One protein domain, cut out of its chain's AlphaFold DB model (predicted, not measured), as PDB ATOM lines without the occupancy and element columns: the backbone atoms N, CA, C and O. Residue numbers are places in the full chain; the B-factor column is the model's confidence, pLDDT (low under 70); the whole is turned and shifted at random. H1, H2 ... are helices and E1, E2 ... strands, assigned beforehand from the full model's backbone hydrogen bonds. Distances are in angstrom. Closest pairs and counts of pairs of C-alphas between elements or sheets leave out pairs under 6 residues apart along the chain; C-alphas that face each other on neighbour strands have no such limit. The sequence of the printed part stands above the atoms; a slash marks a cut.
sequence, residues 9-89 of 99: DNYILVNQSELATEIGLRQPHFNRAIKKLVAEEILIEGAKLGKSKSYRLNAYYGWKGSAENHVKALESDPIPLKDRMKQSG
ATOM      1  N   ASP A   9     -15.584 -21.106 -12.966       61.25
ATOM      2  CA  ASP A   9     -16.465 -22.118 -12.369       61.25
ATOM      3  C   ASP A   9     -16.763 -23.388 -13.196       61.25
ATOM      4  O   ASP A   9     -17.653 -24.127 -12.825       61.25
ATOM      5  N   ASN A  10     -16.052 -23.716 -14.282       73.38
ATOM      6  CA  ASN A  10     -16.465 -24.682 -15.325       73.38
ATOM      7  C   ASN A  10     -17.631 -24.248 -16.234       73.38
ATOM      8  O   ASN A  10     -18.303 -25.087 -16.843       73.38
ATOM      9  N   TYR A  11     -17.874 -22.950 -16.382       79.00
ATOM     10  CA  TYR A  11     -18.759 -22.437 -17.419       79.00
ATOM     11  C   TYR A  11     -18.079 -22.485 -18.787       79.00
ATOM     12  O   TYR A  11     -17.008 -21.916 -18.993       79.00
ATOM     13  N   ILE A  12     -18.751 -23.109 -19.748       81.19
ATOM     14  CA  ILE A  12     -18.390 -23.061 -21.162       81.19
ATOM     15  C   ILE A  12     -19.271 -22.042 -21.872       81.19
ATOM     16  O   ILE A  12     -20.497 -22.062 -21.741       81.19
ATOM     17  N   LEU A  13     -18.657 -21.134 -22.627       81.62
ATOM     18  CA  LEU A  13     -19.397 -20.240 -23.509       81.62
ATOM     19  C   LEU A  13     -19.770 -21.006 -24.776       81.62
ATOM     20  O   LEU A  13     -18.900 -21.496 -25.490       81.62
ATOM     21  N   VAL A  14     -21.065 -21.093 -25.059       79.88
ATOM     22  CA  VAL A  14     -21.578 -21.879 -26.177       79.88
ATOM     23  C   VAL A  14     -22.183 -20.970 -27.236       79.88
ATOM     24  O   VAL A  14     -23.152 -20.242 -26.980       79.88
ATOM     25  N   ASN A  15     -21.664 -21.082 -28.462       82.62
ATOM     26  CA  ASN A  15     -22.385 -20.674 -29.658       82.62
ATOM     27  C   ASN A  15     -23.243 -21.852 -30.151       82.62
ATOM     28  O   ASN A  15     -22.741 -22.853 -30.659       82.62
ATOM     29  N   GLN A  16     -24.562 -21.738 -29.993       80.25
ATOM     30  CA  GLN A  16     -25.478 -22.855 -30.236       80.25
ATOM     31  C   GLN A  16     -25.525 -23.307 -31.703       80.25
ATOM     32  O   GLN A  16     -25.783 -24.479 -31.957       80.25
ATOM     33  N   SER A  17     -25.300 -22.415 -32.677       83.94
ATOM     34  CA  SER A  17     -25.271 -22.816 -34.094       83.94
ATOM     35  C   SER A  17     -24.019 -23.612 -34.449       83.94
ATOM     36  O   SER A  17     -24.097 -24.547 -35.243       83.94
ATOM     37  N   GLU A  18     -22.882 -23.258 -33.851       85.88
ATOM     38  CA  GLU A  18     -21.611 -23.948 -34.081       85.88
ATOM     39  C   GLU A  18     -21.652 -25.346 -33.464       85.88
ATOM     40  O   GLU A  18     -21.482 -26.322 -34.189       85.88
ATOM     41  N   LEU A  19     -22.025 -25.462 -32.182       84.94
ATOM     42  CA  LEU A  19     -22.127 -26.771 -31.526       84.94
ATOM     43  C   LEU A  19     -23.163 -27.682 -32.178       84.94
ATOM     44  O   LEU A  19     -22.918 -28.875 -32.311       84.94
ATOM     45  N   ALA A  20     -24.316 -27.144 -32.597       88.06
ATOM     46  CA  ALA A  20     -25.311 -27.943 -33.304       88.06
ATOM     47  C   ALA A  20     -24.722 -28.550 -34.587       88.06
ATOM     48  O   ALA A  20     -24.945 -29.725 -34.866       88.06
ATOM     49  N   THR A  21     -23.921 -27.777 -35.323       90.00
ATOM     50  CA  THR A  21     -23.240 -28.247 -36.536       90.00
ATOM     51  C   THR A  21     -22.187 -29.306 -36.209       90.00
ATOM     52  O   THR A  21     -22.162 -30.348 -36.856       90.00
ATOM     53  N   GLU A  22     -21.367 -29.072 -35.182       89.69
ATOM     54  CA  GLU A  22     -20.291 -29.976 -34.756       89.69
ATOM     55  C   GLU A  22     -20.808 -31.368 -34.369       89.69
ATOM     56  O   GLU A  22     -20.258 -32.382 -34.791       89.69
ATOM     57  N   ILE A  23     -21.915 -31.428 -33.627       87.31
ATOM     58  CA  ILE A  23     -22.526 -32.696 -33.199       87.31
ATOM     59  C   ILE A  23     -23.500 -33.278 -34.239       87.31
ATOM     60  O   ILE A  23     -24.185 -34.264 -33.962       87.31
ATOM     61  N   GLY A  24     -23.619 -32.655 -35.417       91.69
ATOM     62  CA  GLY A  24     -24.488 -33.112 -36.504       91.69
ATOM     63  C   GLY A  24     -25.993 -32.971 -36.232       91.69
ATOM     64  O   GLY A  24     -26.802 -33.681 -36.831       91.69
ATOM     65  N   LEU A  25     -26.403 -32.066 -35.337       91.50
ATOM     66  CA  LEU A  25     -27.805 -31.785 -35.030       91.50
ATOM     67  C   LEU A  25     -28.311 -30.532 -35.749       91.50
ATOM     68  O   LEU A  25     -27.643 -29.507 -35.851       91.50
ATOM     69  N   ARG A  26     -29.583 -30.550 -36.165       93.06
ATOM     70  CA  ARG A  26     -30.239 -29.302 -36.585       93.06
ATOM     71  C   ARG A  26     -30.421 -28.397 -35.370       93.06
ATOM     72  O   ARG A  26     -30.880 -28.850 -34.318       93.06
ATOM     73  N   GLN A  27     -30.171 -27.103 -35.549       89.19
ATOM     74  CA  GLN A  27     -30.242 -26.103 -34.482       89.19
ATOM     75  C   GLN A  27     -31.541 -26.147 -33.640       89.19
ATOM     76  O   GLN A  27     -31.446 -26.070 -32.415       89.19
ATOM     77  N   PRO A  28     -32.755 -26.346 -34.203       92.50
ATOM     78  CA  PRO A  28     -33.969 -26.447 -33.388       92.50
ATOM     79  C   PRO A  28     -33.977 -27.650 -32.431       92.50
ATOM     80  O   PRO A  28     -34.479 -27.540 -31.312       92.50
ATOM     81  N   HIS A  29     -33.412 -28.791 -32.846       92.69
ATOM     82  CA  HIS A  29     -33.307 -29.984 -32.001       92.69
ATOM     83  C   HIS A  29     -32.293 -29.774 -30.881       92.69
ATOM     84  O   HIS A  29     -32.598 -30.077 -29.729       92.69
ATOM     85  N   PHE A  30     -31.142 -29.181 -31.206       91.00
ATOM     86  CA  PHE A  30     -30.135 -28.812 -30.217       91.00
ATOM     87  C   PHE A  30     -30.707 -27.859 -29.161       91.00
ATOM     88  O   PHE A  30     -30.676 -28.161 -27.971       91.00
ATOM     89  N   ASN A  31     -31.350 -26.769 -29.590       90.56
ATOM     90  CA  ASN A  31     -31.960 -25.797 -28.680       90.56
ATOM     91  C   ASN A  31     -33.021 -26.444 -27.774       90.56
ATOM     92  O   ASN A  31     -33.127 -26.101 -26.596       90.56
ATOM     93  N   ARG A  32     -33.827 -27.376 -28.304       93.62
ATOM     94  CA  ARG A  32     -34.820 -28.113 -27.509       93.62
ATOM     95  C   ARG A  32     -34.152 -29.018 -26.471       93.62
ATOM     96  O   ARG A  32     -34.633 -29.075 -25.342       93.62
ATOM     97  N   ALA A  33     -33.066 -29.696 -26.837       92.25
ATOM     98  CA  ALA A  33     -32.301 -30.536 -25.923       92.25
ATOM     99  C   ALA A  33     -31.672 -29.706 -24.796       92.25
ATOM    100  O   ALA A  33     -31.899 -30.017 -23.630       92.25
ATOM    101  N   ILE A  34     -30.991 -28.600 -25.122       91.75
ATOM    102  CA  ILE A  34     -30.405 -27.688 -24.128       91.75
ATOM    103  C   ILE A  34     -31.472 -27.158 -23.169       91.75
ATOM    104  O   ILE A  34     -31.297 -27.241 -21.958       91.75
ATOM    105  N   LYS A  35     -32.620 -26.693 -23.679       92.06
ATOM    106  CA  LYS A  35     -33.730 -26.237 -22.825       92.06
ATOM    107  C   LYS A  35     -34.215 -27.319 -21.863       92.06
ATOM    108  O   LYS A  35     -34.513 -27.007 -20.717       92.06
ATOM    109  N   LYS A  36     -34.295 -28.574 -22.318       92.75
ATOM    110  CA  LYS A  36     -34.680 -29.699 -21.458       92.75
ATOM    111  C   LYS A  36     -33.633 -29.949 -20.372       92.75
ATOM    112  O   LYS A  36     -34.003 -30.116 -19.222       92.75
ATOM    113  N   LEU A  37     -32.348 -29.939 -20.720       90.81
ATOM    114  CA  LEU A  37     -31.265 -30.132 -19.751       90.81
ATOM    115  C   LEU A  37     -31.221 -29.021 -18.694       90.81
ATOM    116  O   LEU A  37     -30.979 -29.309 -17.528       90.81
ATOM    117  N   VAL A  38     -31.495 -27.774 -19.087       91.81
ATOM    118  CA  VAL A  38     -31.605 -26.649 -18.146       91.81
ATOM    119  C   VAL A  38     -32.836 -26.789 -17.248       91.81
ATOM    120  O   VAL A  38     -32.741 -26.586 -16.046       91.81
ATOM    121  N   ALA A  39     -33.987 -27.179 -17.807       90.25
ATOM    122  CA  ALA A  39     -35.218 -27.369 -17.033       90.25
ATOM    123  C   ALA A  39     -35.110 -28.494 -15.988       90.25
ATOM    124  O   ALA A  39     -35.743 -28.422 -14.943       90.25
ATOM    125  N   GLU A  40     -34.306 -29.520 -16.267       89.06
ATOM    126  CA  GLU A  40     -34.019 -30.631 -15.347       89.06
ATOM    127  C   GLU A  40     -32.859 -30.323 -14.379       89.06
ATOM    128  O   GLU A  40     -32.392 -31.219 -13.677       89.06
ATOM    129  N   GLU A  41     -32.357 -29.080 -14.368       90.88
ATOM    130  CA  GLU A  41     -31.222 -28.621 -13.549       90.88
ATOM    131  C   GLU A  41     -29.923 -29.420 -13.796       90.88
ATOM    132  O   GLU A  41     -29.005 -29.396 -12.981       90.88
ATOM    133  N   ILE A  42     -29.808 -30.109 -14.941       90.31
ATOM    134  CA  ILE A  42     -28.585 -30.816 -15.366       90.31
ATOM    135  C   ILE A  42     -27.544 -29.804 -15.850       90.31
ATOM    136  O   ILE A  42     -26.360 -29.918 -15.535       90.31
ATOM    137  N   LEU A  43     -27.987 -28.807 -16.621       90.56
ATOM    138  CA  LEU A  43     -27.170 -27.666 -17.025       90.56
ATOM    139  C   LEU A  43     -27.631 -26.408 -16.292       90.56
ATOM    140  O   LEU A  43     -28.820 -26.102 -16.261       90.56
ATOM    141  N   ILE A  44     -26.678 -25.645 -15.773       90.62
ATOM    142  CA  ILE A  44     -26.906 -24.361 -15.115       90.62
ATOM    143  C   ILE A  44     -26.556 -23.260 -16.119       90.62
ATOM    144  O   ILE A  44     -25.433 -23.208 -16.626       90.62
ATOM    145  N   GLU A  45     -27.530 -22.412 -16.457       89.81
ATOM    146  CA  GLU A  45     -27.316 -21.268 -17.353       89.81
ATOM    147  C   GLU A  45     -26.601 -20.146 -16.590       89.81
ATOM    148  O   GLU A  45     -27.047 -19.721 -15.527       89.81
ATOM    149  N   GLY A  46     -25.472 -19.693 -17.131       87.19
ATOM    150  CA  GLY A  46     -24.695 -18.584 -16.595       87.19
ATOM    151  C   GLY A  46     -24.965 -17.274 -17.335       87.19
ATOM    152  O   GLY A  46     -26.067 -16.997 -17.811       87.19
ATOM    153  N   ALA A  47     -23.931 -16.439 -17.439       85.00
ATOM    154  CA  ALA A  47     -24.013 -15.157 -18.121       85.00
ATOM    155  C   ALA A  47     -24.327 -15.303 -19.621       85.00
ATOM    156  O   ALA A  47     -23.828 -16.181 -20.333       85.00
ATOM    157  N   LYS A  48     -25.121 -14.362 -20.132       83.56
ATOM    158  CA  LYS A  48     -25.371 -14.206 -21.563       83.56
ATOM    159  C   LYS A  48     -24.458 -13.118 -22.117       83.56
ATOM    160  O   LYS A  48     -24.577 -11.961 -21.723       83.56
ATOM    161  N   LEU A  49     -23.599 -13.475 -23.070       76.81
ATOM    162  CA  LEU A  49     -22.717 -12.535 -23.756       76.81
ATOM    163  C   LEU A  49     -23.115 -12.446 -25.233       76.81
ATOM    164  O   LEU A  49     -22.817 -13.324 -26.046       76.81
ATOM    165  N   GLY A  50     -23.846 -11.385 -25.583       80.62
ATOM    166  CA  GLY A  50     -24.376 -11.189 -26.933       80.62
ATOM    167  C   GLY A  50     -25.342 -12.306 -27.352       80.62
ATOM    168  O   GLY A  50     -26.412 -12.476 -26.760       80.62
ATOM    169  N   LYS A  51     -24.980 -13.048 -28.408       74.25
ATOM    170  CA  LYS A  51     -25.748 -14.203 -28.916       74.25
ATOM    171  C   LYS A  51     -25.385 -15.521 -28.224       74.25
ATOM    172  O   LYS A  51     -26.145 -16.482 -28.339       74.25
ATOM    173  N   SER A  52     -24.266 -15.555 -27.506       81.12
ATOM    174  CA  SER A  52     -23.771 -16.744 -26.822       81.12
ATOM    175  C   SER A  52     -24.281 -16.788 -25.385       81.12
ATOM    176  O   SER A  52     -24.504 -15.757 -24.742       81.12
ATOM    177  N   LYS A  53     -24.480 -18.002 -24.882       86.25
ATOM    178  CA  LYS A  53     -24.862 -18.264 -23.493       86.25
ATOM    179  C   LYS A  53     -23.793 -19.133 -22.861       86.25
ATOM    180  O   LYS A  53     -23.279 -20.025 -23.538       86.25
ATOM    181  N   SER A  54     -23.444 -18.870 -21.607       87.88
ATOM    182  CA  SER A  54     -22.588 -19.785 -20.867       87.88
ATOM    183  C   SER A  54     -23.418 -20.834 -20.136       87.88
ATOM    184  O   SER A  54     -24.522 -20.560 -19.664       87.88
ATOM    185  N   TYR A  55     -22.887 -22.048 -20.070       89.38
ATOM    186  CA  TYR A  55     -23.499 -23.160 -19.356       89.38
ATOM    187  C   TYR A  55     -22.453 -23.878 -18.532       89.38
ATOM    188  O   TYR A  55     -21.305 -23.993 -18.952       89.38
ATOM    189  N   ARG A  56     -22.871 -24.413 -17.394       89.94
ATOM    190  CA  ARG A  56     -22.066 -25.308 -16.572       89.94
ATOM    191  C   ARG A  56     -22.836 -26.592 -16.293       89.94
ATOM    192  O   ARG A  56     -24.062 -26.569 -16.216       89.94
ATOM    193  N   LEU A  57     -22.122 -27.707 -16.153       88.81
ATOM    194  CA  LEU A  57     -22.708 -28.953 -15.666       88.81
ATOM    195  C   LEU A  57     -22.932 -28.858 -14.155       88.81
ATOM    196  O   LEU A  57     -22.042 -28.438 -13.417       88.81
ATOM    197  N   ASN A  58     -24.110 -29.264 -13.708       90.06
ATOM    198  CA  ASN A  58     -24.405 -29.364 -12.290       90.06
ATOM    199  C   ASN A  58     -23.457 -30.378 -11.610       90.06
ATOM    200  O   ASN A  58     -23.292 -31.510 -12.078       90.06
ATOM    201  N   ALA A  59     -22.853 -29.968 -10.494       90.44
ATOM    202  CA  ALA A  59     -21.856 -30.712  -9.734       90.44
ATOM    203  C   ALA A  59     -22.357 -32.068  -9.204       90.44
ATOM    204  O   ALA A  59     -21.540 -32.964  -8.980       90.44
ATOM    205  N   TYR A  60     -23.675 -32.247  -9.053       87.88
ATOM    206  CA  TYR A  60     -24.295 -33.529  -8.700       87.88
ATOM    207  C   TYR A  60     -24.221 -34.563  -9.839       87.88
ATOM    208  O   TYR A  60     -24.248 -35.763  -9.577       87.88
ATOM    209  N   TYR A  61     -24.104 -34.122 -11.097       86.81
ATOM    210  CA  TYR A  61     -23.972 -35.003 -12.267       86.81
ATOM    211  C   TYR A  61     -22.528 -35.198 -12.712       86.81
ATOM    212  O   TYR A  61     -22.182 -36.246 -13.258       86.81
ATOM    213  N   GLY A  62     -21.685 -34.190 -12.520       84.31
ATOM    214  CA  GLY A  62     -20.276 -34.300 -12.848       84.31
ATOM    215  C   GLY A  62     -19.505 -33.040 -12.515       84.31
ATOM    216  O   GLY A  62     -20.032 -31.931 -12.546       84.31
ATOM    217  N   TRP A  63     -18.221 -33.229 -12.231       83.88
ATOM    218  CA  TRP A  63     -17.310 -32.149 -11.900       83.88
ATOM    219  C   TRP A  63     -15.978 -32.332 -12.607       83.88
ATOM    220  O   TRP A  63     -15.430 -33.435 -12.665       83.88
ATOM    221  N   LYS A  64     -15.450 -31.230 -13.135       76.38
ATOM    222  CA  LYS A  64     -14.108 -31.164 -13.699       76.38
ATOM    223  C   LYS A  64     -13.318 -30.138 -12.893       76.38
ATOM    224  O   LYS A  64     -13.695 -28.980 -12.841       76.38
ATOM    225  N   GLY A  65     -12.237 -30.559 -12.249       79.56
ATOM    226  CA  GLY A  65     -11.433 -29.685 -11.389       79.56
ATOM    227  C   GLY A  65     -11.030 -30.376 -10.093       79.56
ATOM    228  O   GLY A  65     -11.098 -31.601  -9.990       79.56
ATOM    229  N   SER A  66     -10.598 -29.594  -9.104       83.12
ATOM    230  CA  SER A  66     -10.178 -30.129  -7.806       83.12
ATOM    231  C   SER A  66     -11.366 -30.634  -6.984       83.12
ATOM    232  O   SER A  66     -12.480 -30.115  -7.093       83.12
ATOM    233  N   ALA A  67     -11.114 -31.625  -6.125       83.62
ATOM    234  CA  ALA A  67     -12.114 -32.147  -5.193       83.62
ATOM    235  C   ALA A  67     -12.588 -31.077  -4.192       83.62
ATOM    236  O   ALA A  67     -13.767 -31.015  -3.865       83.62
ATOM    237  N   GLU A  68     -11.697 -30.186  -3.753       80.75
ATOM    238  CA  GLU A  68     -12.051 -29.093  -2.838       80.75
ATOM    239  C   GLU A  68     -13.058 -28.117  -3.459       80.75
ATOM    240  O   GLU A  68     -14.015 -27.710  -2.801       80.75
ATOM    241  N   ASN A  69     -12.885 -27.767  -4.738       82.25
ATOM    242  CA  ASN A  69     -13.841 -26.906  -5.431       82.25
ATOM    243  C   ASN A  69     -15.129 -27.658  -5.797       82.25
ATOM    244  O   ASN A  69     -16.184 -27.032  -5.870       82.25
ATOM    245  N   HIS A  70     -15.078 -28.989  -5.954       84.00
ATOM    246  CA  HIS A  70     -16.278 -29.810  -6.158       84.00
ATOM    247  C   HIS A  70     -17.240 -29.704  -4.980       84.00
ATOM    248  O   HIS A  70     -18.427 -29.475  -5.185       84.00
ATOM    249  N   VAL A  71     -16.724 -29.830  -3.753       84.81
ATOM    250  CA  VAL A  71     -17.539 -29.739  -2.532       84.81
ATOM    251  C   VAL A  71     -18.227 -28.379  -2.449       84.81
ATOM    252  O   VAL A  71     -19.436 -28.320  -2.247       84.81
ATOM    253  N   LYS A  72     -17.492 -27.293  -2.718       85.38
ATOM    254  CA  LYS A  72     -18.065 -25.937  -2.765       85.38
ATOM    255  C   LYS A  72     -19.161 -25.809  -3.828       85.38
ATOM    256  O   LYS A  72     -20.192 -25.197  -3.574       85.38
ATOM    257  N   ALA A  73     -18.959 -26.400  -5.006       84.50
ATOM    258  CA  ALA A  73     -19.952 -26.371  -6.076       84.50
ATOM    259  C   ALA A  73     -21.215 -27.178  -5.733       84.50
ATOM    260  O   ALA A  73     -22.319 -26.741  -6.042       84.50
ATOM    261  N   LEU A  74     -21.080 -28.324  -5.054       87.00
ATOM    262  CA  LEU A  74     -22.222 -29.119  -4.578       87.00
ATOM    263  C   LEU A  74     -23.097 -28.350  -3.580       87.00
ATOM    264  O   LEU A  74     -24.317 -28.512  -3.589       87.00
ATOM    265  N   GLU A  75     -22.487 -27.515  -2.739       85.50
ATOM    266  CA  GLU A  75     -23.207 -26.660  -1.789       85.50
ATOM    267  C   GLU A  75     -23.965 -25.521  -2.487       85.50
ATOM    268  O   GLU A  75     -25.042 -25.135  -2.034       85.50
ATOM    269  N   SER A  76     -23.424 -24.985  -3.587       84.69
ATOM    270  CA  SER A  76     -24.047 -23.884  -4.331       84.69
ATOM    271  C   SER A  76     -25.083 -24.328  -5.363       84.69
ATOM    272  O   SER A  76     -25.966 -23.546  -5.726       84.69
ATOM    273  N   ASP A  77     -24.951 -25.546  -5.886       86.88
ATOM    274  CA  ASP A  77     -25.746 -26.010  -7.017       86.88
ATOM    275  C   ASP A  77     -27.168 -26.394  -6.606       86.88
ATOM    276  O   ASP A  77     -27.379 -26.998  -5.549       86.88
ATOM    277  N   PRO A  78     -28.172 -26.107  -7.456       83.44
ATOM    278  CA  PRO A  78     -29.512 -26.613  -7.228       83.44
ATOM    279  C   PRO A  78     -29.493 -28.146  -7.233       83.44
ATOM    280  O   PRO A  78     -28.914 -28.779  -8.121       83.44
ATOM    281  N   ILE A  79     -30.159 -28.747  -6.249       81.38
ATOM    282  CA  ILE A  79     -30.377 -30.194  -6.220       81.38
ATOM    283  C   ILE A  79     -31.223 -30.571  -7.439       81.38
ATOM    284  O   ILE A  79     -32.297 -29.989  -7.598       81.38
ATOM    285  N   PRO A  80     -30.821 -31.572  -8.241       79.75
ATOM    286  CA  PRO A  80     -31.575 -31.983  -9.417       79.75
ATOM    287  C   PRO A  80     -33.036 -32.320  -9.113       79.75
ATOM    288  O   PRO A  80     -33.332 -33.021  -8.143       79.75
ATOM    289  N   LEU A  81     -33.954 -31.918  -9.997       72.75
ATOM    290  CA  LEU A  81     -35.402 -32.107  -9.827       72.75
ATOM    291  C   LEU A  81     -35.813 -33.538  -9.424       72.75
ATOM    292  O   LEU A  81     -36.669 -33.722  -8.558       72.75
ATOM    293  N   LYS A  82     -35.172 -34.554 -10.010       69.69
ATOM    294  CA  LYS A  82     -35.428 -35.973  -9.698       69.69
ATOM    295  C   LYS A  82     -35.058 -36.361  -8.268       69.69
ATOM    296  O   LYS A  82     -35.689 -37.244  -7.693       69.69
ATOM    297  N   ASP A  83     -34.052 -35.710  -7.700       72.50
ATOM    298  CA  ASP A  83     -33.578 -35.970  -6.345       72.50
ATOM    299  C   ASP A  83     -34.258 -35.059  -5.318       72.50
ATOM    300  O   ASP A  83     -34.406 -35.455  -4.163       72.50
ATOM    301  N   ARG A  84     -34.824 -33.919  -5.742       69.19
ATOM    302  CA  ARG A  84     -35.713 -33.102  -4.897       69.19
ATOM    303  C   ARG A  84     -36.924 -33.892  -4.414       69.19
ATOM    304  O   ARG A  84     -37.323 -33.720  -3.271       69.19
ATOM    305  N   MET A  85     -37.484 -34.776  -5.247       61.38
ATOM    306  CA  MET A  85     -38.596 -35.654  -4.848       61.38
ATOM    307  C   MET A  85     -38.183 -36.655  -3.756       61.38
ATOM    308  O   MET A  85     -38.995 -36.994  -2.905       61.38
ATOM    309  N   LYS A  86     -36.916 -37.092  -3.747       62.25
ATOM    310  CA  LYS A  86     -36.371 -37.965  -2.694       62.25
ATOM    311  C   LYS A  86     -36.046 -37.189  -1.417       62.25
ATOM    312  O   LYS A  86     -36.264 -37.701  -0.326       62.25
ATOM    313  N   GLN A  87     -35.528 -35.967  -1.542       57.81
ATOM    314  CA  GLN A  87     -35.157 -35.129  -0.396       57.81
ATOM    315  C   GLN A  87     -36.340 -34.418   0.266       57.81
ATOM    316  O   GLN A  87     -36.258 -34.098   1.448       57.81
ATOM    317  N   SER A  88     -37.441 -34.176  -0.450       57.72
ATOM    318  CA  SER A  88     -38.604 -33.468   0.100       57.72
ATOM    319  C   SER A  88     -39.445 -34.306   1.069       57.72
ATOM    320  O   SER A  88     -40.403 -33.782   1.632       57.72
ATOM    321  N   GLY A  89     -39.121 -35.590   1.273       56.62
ATOM    322  CA  GLY A  89     -39.920 -36.495   2.107       56.62
ATOM    323  C   GLY A  89     -41.329 -36.756   1.556       56.62
ATOM    324  O   GLY A  89     -42.185 -37.261   2.277       56.62
TER     325      GLY A  89
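What this domain is: This is residues 9 to 89 of the 99 residues of an uncharacterized protein of Chlorogloea sp. CCALA 695 (UniProt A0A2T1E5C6). The domain is loosely built in two parts: a small antiparallel sheet with helix H2 over one of its faces and short helix H1 at the end of E1, and, past the far end of E3, two separate helices, H3 and H4. H1 and H2 make a corner, and H2 folds back toward the start of E2, while H4 makes the last printed arm. The printed part has 81 residues with four named helices and three named strands, in the order E1 H1 H2 E2 E3 H3 H4. The sheet runs E1 E3 E2 and the class is mixed, helices and strands. The whole is only just loose, close to compact, with a radius of gyration of the C-alphas of 14.1 A and spans of 39 by 29 by 22 A.

Where its parts are: Find C-alpha 12 at (-18.390, -23.061, -21.162), where strand E1 begins; it covers residues 12 to 14. Helix H1 is residues 16 to 22, and helix H2, residues 27 to 39, runs 18.2 A from C-alpha 27 at (-30.242, -26.103, -34.482). Strand E2, residues 43 to 49, is 17.1 A long, and strand E3, residues 52 to 57, is 16.6 A. Helix H3, residues 67 to 76, runs 14.5 A. Helix H4, residues 81 to 87, ends at C-alpha 87, (-35.157, -35.129, -0.396).

How they stand to each other: Begin with E3, the inner strand. E1 is its antiparallel neighbour at 139 degrees, with N 12 and O 55 2.8 A apart, within hydrogen-bond range. E2 and E3 form an antiparallel hairpin at 153 degrees, with N 46 and O 54 at 2.8 A. E1, H1 H2 and E2 form a split strand-helix-strand unit, two strands running the same way with E3 between them, and its crossover is right-handed. H2 is on the sheet, giving two layers, a helix on one face of a sheet; it lies over E2 at a height over the sheet of 11.0 A and stands up from it at 60 degrees. The closest C-alphas of H2 and E2, Leu 37 and Leu 43, are 5.5 A apart. With residues 27 to 31 alone H2 touches H1, at a steep tilt of 66 degrees, opposite ways; the closest C-alphas, Ala 20 and Gln 27, are 5.4 A apart. H3 and H4 are apart, and neither is on the sheet. In H1 and H2 every O i to N i+4 pair is within hydrogen-bond range; in H3 5 of 6 are, and in H4 1 of 3, beside 3 of 4 O i to N i+3 pairs.

The domain as a whole: Look for the two C-alphas farthest apart at Thr 21 and Gly 89, 42.9 A. The printed part has no cut. No link is long; E3 to H3 is short, the others tight. The mean pLDDT of the printed part is 83.5; residues 9, 82 and 84 to 89 are under 70.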